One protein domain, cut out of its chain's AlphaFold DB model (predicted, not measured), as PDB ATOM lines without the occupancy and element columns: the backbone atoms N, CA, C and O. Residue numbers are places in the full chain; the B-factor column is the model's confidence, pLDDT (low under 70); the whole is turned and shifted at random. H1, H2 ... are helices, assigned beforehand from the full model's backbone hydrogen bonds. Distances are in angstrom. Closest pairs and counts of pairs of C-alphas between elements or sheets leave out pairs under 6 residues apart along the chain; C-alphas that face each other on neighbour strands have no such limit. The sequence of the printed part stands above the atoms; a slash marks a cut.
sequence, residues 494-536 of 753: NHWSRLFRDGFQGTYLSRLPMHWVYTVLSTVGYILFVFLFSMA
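AT A GLANCE: This is residues 494 to 536 of the 753 residues of an uncharacterized protein of Drosophila pseudoobscura pseudoobscura (UniProt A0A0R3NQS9). Look first for one long helix, H2, which makes most of the length and sticks out with residues 517 to 536. Beyond its first residues a looping link, residues 501 to 512, leads to the short helix H1, which has no contact with H2. The 43 printed residues hold two named helices, H1 then H2, and no named strand: all helix. The whole is extended, with a radius of gyration of the C-alphas of 15.7 A and spans of 49 by 18 by 7 A.

HOW THE PARTS SIT: Start at H2, residues 513 to 536, of which 517 to 536 stand free. H1, residues 495 to 500, is apart from it. In both helices every O i to N i+4 pair is within hydrogen-bond range.

IN THESE COORDINATES: Find C-alpha 513 at (-44.303, -12.755, 12.151); from there H2 runs 34.4 A to C-alpha 536 at (-54.106, 15.433, -5.008). H1 begins at C-alpha 495, (-24.911, -20.197, 6.987), and measures 8.9 A.

THE WHOLE: The C-alphas farthest apart, those of Asn 494 and Ala 536, are 49.9 A apart. The printed part has no cut, and the 12-residue link is long. In the B-factor column, residues 494 to 510 are under 70.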
ATOM      1  N   ASN A 494     -24.152 -24.097   5.346       59.66
ATOM      2  CA  ASN A 494     -25.467 -23.922   5.963       59.66
ATOM      3  C   ASN A 494     -25.746 -22.482   6.460       59.66
ATOM      4  O   ASN A 494     -26.868 -22.215   6.892       59.66
ATOM      5  N   HIS A 495     -24.784 -21.548   6.416       60.53
ATOM      6  CA  HIS A 495     -24.911 -20.197   6.987       60.53
ATOM      7  C   HIS A 495     -26.128 -19.426   6.455       60.53
ATOM      8  O   HIS A 495     -26.886 -18.864   7.242       60.53
ATOM      9  N   TRP A 496     -26.393 -19.493   5.144       66.06
ATOM     10  CA  TRP A 496     -27.592 -18.910   4.530       66.06
ATOM     11  C   TRP A 496     -28.890 -19.413   5.175       66.06
ATOM     12  O   TRP A 496     -29.775 -18.618   5.476       66.06
ATOM     13  N   SER A 497     -28.995 -20.714   5.474       66.75
ATOM     14  CA  SER A 497     -30.186 -21.258   6.143       66.75
ATOM     15  C   SER A 497     -30.369 -20.711   7.564       66.75
ATOM     16  O   SER A 497     -31.500 -20.466   7.969       66.75
ATOM     17  N   ARG A 498     -29.268 -20.435   8.279       64.75
ATOM     18  CA  ARG A 498     -29.260 -19.806   9.614       64.75
ATOM     19  C   ARG A 498     -29.680 -18.331   9.567       64.75
ATOM     20  O   ARG A 498     -30.287 -17.842  10.509       64.75
ATOM     21  N   LEU A 499     -29.370 -17.648   8.464       66.56
ATOM     22  CA  LEU A 499     -29.695 -16.240   8.212       66.56
ATOM     23  C   LEU A 499     -31.196 -16.052   7.922       66.56
ATOM     24  O   LEU A 499     -31.819 -15.107   8.405       66.56
ATOM     25  N   PHE A 500     -31.801 -16.992   7.187       68.31
ATOM     26  CA  PHE A 500     -33.237 -16.976   6.898       68.31
ATOM     27  C   PHE A 500     -34.103 -17.615   7.988       68.31
ATOM     28  O   PHE A 500     -35.232 -17.169   8.165       68.31
ATOM     29  N   ARG A 501     -33.616 -18.630   8.714       63.12
ATOM     30  CA  ARG A 501     -34.421 -19.455   9.628       63.12
ATOM     31  C   ARG A 501     -33.667 -19.732  10.929       63.12
ATOM     32  O   ARG A 501     -32.768 -20.574  10.960       63.12
ATOM     33  N   ASP A 502     -34.084 -19.092  12.021       65.88
ATOM     34  CA  ASP A 502     -33.567 -19.440  13.347       65.88
ATOM     35  C   ASP A 502     -34.148 -20.798  13.776       65.88
ATOM     36  O   ASP A 502     -35.328 -20.929  14.119       65.88
ATOM     37  N   GLY A 503     -33.306 -21.830  13.715       62.22
ATOM     38  CA  GLY A 503     -33.691 -23.220  13.946       62.22
ATOM     39  C   GLY A 503     -34.233 -23.515  15.348       62.22
ATOM     40  O   GLY A 503     -34.887 -24.541  15.512       62.22
ATOM     41  N   PHE A 504     -34.004 -22.636  16.332       63.94
ATOM     42  CA  PHE A 504     -34.512 -22.806  17.699       63.94
ATOM     43  C   PHE A 504     -35.845 -22.103  17.974       63.94
ATOM     44  O   PHE A 504     -36.545 -22.498  18.905       63.94
ATOM     45  N   GLN A 505     -36.213 -21.082  17.192       63.69
ATOM     46  CA  GLN A 505     -37.429 -20.286  17.431       63.69
ATOM     47  C   GLN A 505     -38.438 -20.331  16.277       63.69
ATOM     48  O   GLN A 505     -39.571 -19.882  16.433       63.69
ATOM     49  N   GLY A 506     -38.049 -20.852  15.107       61.38
ATOM     50  CA  GLY A 506     -38.896 -20.865  13.911       61.38
ATOM     51  C   GLY A 506     -39.132 -19.479  13.300       61.38
ATOM     52  O   GLY A 506     -39.916 -19.352  12.360       61.38
ATOM     53  N   THR A 507     -38.460 -18.444  13.808       58.66
ATOM     54  CA  THR A 507     -38.527 -17.077  13.291       58.66
ATOM     55  C   THR A 507     -37.800 -16.981  11.953       58.66
ATOM     56  O   THR A 507     -36.674 -17.460  11.787       58.66
ATOM     57  N   TYR A 508     -38.460 -16.351  10.980       59.25
ATOM     58  CA  TYR A 508     -37.865 -16.043   9.684       59.25
ATOM     59  C   TYR A 508     -37.225 -14.652   9.725       59.25
ATOM     60  O   TYR A 508     -37.855 -13.685  10.164       59.25
ATOM     61  N   LEU A 509     -35.979 -14.546   9.252       63.78
ATOM     62  CA  LEU A 509     -35.236 -13.280   9.145       63.78
ATOM     63  C   LEU A 509     -35.209 -12.465  10.458       63.78
ATOM     64  O   LEU A 509     -35.447 -11.257  10.471       63.78
ATOM     65  N   SER A 510     -34.918 -13.129  11.584       63.28
ATOM     66  CA  SER A 510     -34.751 -12.542  12.934       63.28
ATOM     67  C   SER A 510     -35.941 -11.751  13.518       63.28
ATOM     68  O   SER A 510     -35.815 -11.154  14.585       63.28
ATOM     69  N   ARG A 511     -37.115 -11.751  12.869       74.69
ATOM     70  CA  ARG A 511     -38.302 -10.999  13.311       74.69
ATOM     71  C   ARG A 511     -39.494 -11.920  13.571       74.69
ATOM     72  O   ARG A 511     -39.748 -12.865  12.828       74.69
ATOM     73  N   LEU A 512     -40.267 -11.598  14.609       82.25
ATOM     74  CA  LEU A 512     -41.576 -12.210  14.863       82.25
ATOM     75  C   LEU A 512     -42.518 -11.963  13.664       82.25
ATOM     76  O   LEU A 512     -42.486 -10.866  13.098       82.25
ATOM     77  N   PRO A 513     -43.411 -12.907  13.306       82.12
ATOM     78  CA  PRO A 513     -44.303 -12.755  12.151       82.12
ATOM     79  C   PRO A 513     -45.225 -11.529  12.259       82.12
ATOM     80  O   PRO A 513     -45.522 -10.896  11.251       82.12
ATOM     81  N   MET A 514     -45.592 -11.111  13.476       85.69
ATOM     82  CA  MET A 514     -46.346  -9.869  13.697       85.69
ATOM     83  C   MET A 514     -45.577  -8.629  13.213       85.69
ATOM     84  O   MET A 514     -46.177  -7.743  12.616       85.69
ATOM     85  N   HIS A 515     -44.249  -8.565  13.383       86.88
ATOM     86  CA  HIS A 515     -43.447  -7.456  12.849       86.88
ATOM     87  C   HIS A 515     -43.390  -7.463  11.319       86.88
ATOM     88  O   HIS A 515     -43.328  -6.388  10.726       86.88
ATOM     89  N   TRP A 516     -43.451  -8.631  10.674       86.56
ATOM     90  CA  TRP A 516     -43.605  -8.713   9.220       86.56
ATOM     91  C   TRP A 516     -44.963  -8.166   8.773       86.56
ATOM     92  O   TRP A 516     -44.995  -7.312   7.890       86.56
ATOM     93  N   VAL A 517     -46.059  -8.539   9.443       91.38
ATOM     94  CA  VAL A 517     -47.398  -7.973   9.179       91.38
ATOM     95  C   VAL A 517     -47.415  -6.452   9.380       91.38
ATOM     96  O   VAL A 517     -47.858  -5.735   8.488       91.38
ATOM     97  N   TYR A 518     -46.865  -5.931  10.483       94.38
ATOM     98  CA  TYR A 518     -46.754  -4.481  10.699       94.38
ATOM     99  C   TYR A 518     -45.875  -3.784   9.649       94.38
ATOM    100  O   TYR A 518     -46.222  -2.694   9.202       94.38
ATOM    101  N   THR A 519     -44.770  -4.402   9.213       92.81
ATOM    102  CA  THR A 519     -43.899  -3.839   8.164       92.81
ATOM    103  C   THR A 519     -44.637  -3.769   6.825       92.81
ATOM    104  O   THR A 519     -44.615  -2.728   6.172       92.81
ATOM    105  N   VAL A 520     -45.342  -4.837   6.435       94.25
ATOM    106  CA  VAL A 520     -46.141  -4.883   5.199       94.25
ATOM    107  C   VAL A 520     -47.284  -3.869   5.248       94.25
ATOM    108  O   VAL A 520     -47.415  -3.079   4.319       94.25
ATOM    109  N   LEU A 521     -48.053  -3.809   6.342       96.75
ATOM    110  CA  LEU A 521     -49.128  -2.820   6.506       96.75
ATOM    111  C   LEU A 521     -48.600  -1.378   6.481       96.75
ATOM    112  O   LEU A 521     -49.201  -0.527   5.834       96.75
ATOM    113  N   SER A 522     -47.457  -1.106   7.117       97.25
ATOM    114  CA  SER A 522     -46.816   0.215   7.069       97.25
ATOM    115  C   SER A 522     -46.310   0.567   5.668       97.25
ATOM    116  O   SER A 522     -46.379   1.727   5.276       97.25
ATOM    117  N   THR A 523     -45.817  -0.415   4.907       97.12
ATOM    118  CA  THR A 523     -45.340  -0.216   3.529       97.12
ATOM    119  C   THR A 523     -46.510   0.042   2.581       97.12
ATOM    120  O   THR A 523     -46.473   0.997   1.815       97.12
ATOM    121  N   VAL A 524     -47.588  -0.746   2.679       98.06
ATOM    122  CA  VAL A 524     -48.825  -0.540   1.907       98.06
ATOM    123  C   VAL A 524     -49.469   0.803   2.256       98.06
ATOM    124  O   VAL A 524     -49.831   1.549   1.354       98.06
ATOM    125  N   GLY A 525     -49.550   1.158   3.543       98.19
ATOM    126  CA  GLY A 525     -50.061   2.458   3.987       98.19
ATOM    127  C   GLY A 525     -49.233   3.639   3.473       98.19
ATOM    128  O   GLY A 525     -49.802   4.629   3.022       98.19
ATOM    129  N   TYR A 526     -47.900   3.520   3.464       98.38
ATOM    130  CA  TYR A 526     -47.011   4.526   2.876       98.38
ATOM    131  C   TYR A 526     -47.191   4.643   1.355       98.38
ATOM    132  O   TYR A 526     -47.308   5.751   0.841       98.38
ATOM    133  N   ILE A 527     -47.280   3.521   0.634       98.38
ATOM    134  CA  ILE A 527     -47.518   3.507  -0.818       98.38
ATOM    135  C   ILE A 527     -48.871   4.153  -1.157       98.38
ATOM    136  O   ILE A 527     -48.935   5.001  -2.042       98.38
ATOM    137  N   LEU A 528     -49.938   3.820  -0.420       98.38
ATOM    138  CA  LEU A 528     -51.255   4.448  -0.581       98.38
ATOM    139  C   LEU A 528     -51.215   5.951  -0.280       98.38
ATOM    140  O   LEU A 528     -51.795   6.731  -1.030       98.38
ATOM    141  N   PHE A 529     -50.499   6.375   0.766       98.31
ATOM    142  CA  PHE A 529     -50.291   7.795   1.060       98.31
ATOM    143  C   PHE A 529     -49.559   8.515  -0.080       98.31
ATOM    144  O   PHE A 529     -49.992   9.591  -0.486       98.31
ATOM    145  N   VAL A 530     -48.501   7.920  -0.644       98.56
ATOM    146  CA  VAL A 530     -47.768   8.499  -1.783       98.56
ATOM    147  C   VAL A 530     -48.655   8.597  -3.028       98.56
ATOM    148  O   VAL A 530     -48.627   9.632  -3.693       98.56
ATOM    149  N   PHE A 531     -49.473   7.583  -3.331       98.56
ATOM    150  CA  PHE A 531     -50.416   7.644  -4.454       98.56
ATOM    151  C   PHE A 531     -51.495   8.716  -4.256       98.56
ATOM    152  O   PHE A 531     -51.711   9.512  -5.164       98.56
ATOM    153  N   LEU A 532     -52.123   8.785  -3.078       98.12
ATOM    154  CA  LEU A 532     -53.149   9.793  -2.777       98.12
ATOM    155  C   LEU A 532     -52.576  11.216  -2.767       98.12
ATOM    156  O   LEU A 532     -53.203  12.129  -3.293       98.12
ATOM    157  N   PHE A 533     -51.368  11.405  -2.225       98.31
ATOM    158  CA  PHE A 533     -50.667  12.688  -2.278       98.31
ATOM    159  C   PHE A 533     -50.292  13.070  -3.716       98.31
ATOM    160  O   PHE A 533     -50.458  14.223  -4.098       98.31
ATOM    161  N   SER A 534     -49.834  12.111  -4.527       98.25
ATOM    162  CA  SER A 534     -49.518  12.360  -5.938       98.25
ATOM    163  C   SER A 534     -50.767  12.708  -6.744       98.25
ATOM    164  O   SER A 534     -50.704  13.637  -7.538       98.25
ATOM    165  N   MET A 535     -51.897  12.024  -6.521       98.00
ATOM    166  CA  MET A 535     -53.177  12.369  -7.152       98.00
ATOM    167  C   MET A 535     -53.620  13.776  -6.755       98.00
ATOM    168  O   MET A 535     -53.715  14.618  -7.632       98.00
ATOM    169  N   ALA A 536     -53.722  14.091  -5.460       97.25
ATOM    170  CA  ALA A 536     -54.106  15.433  -5.008       97.25
ATOM    171  C   ALA A 536     -53.149  16.547  -5.495       97.25
ATOM    172  O   ALA A 536     -53.568  17.685  -5.698       97.25
TER     173      ALA A 536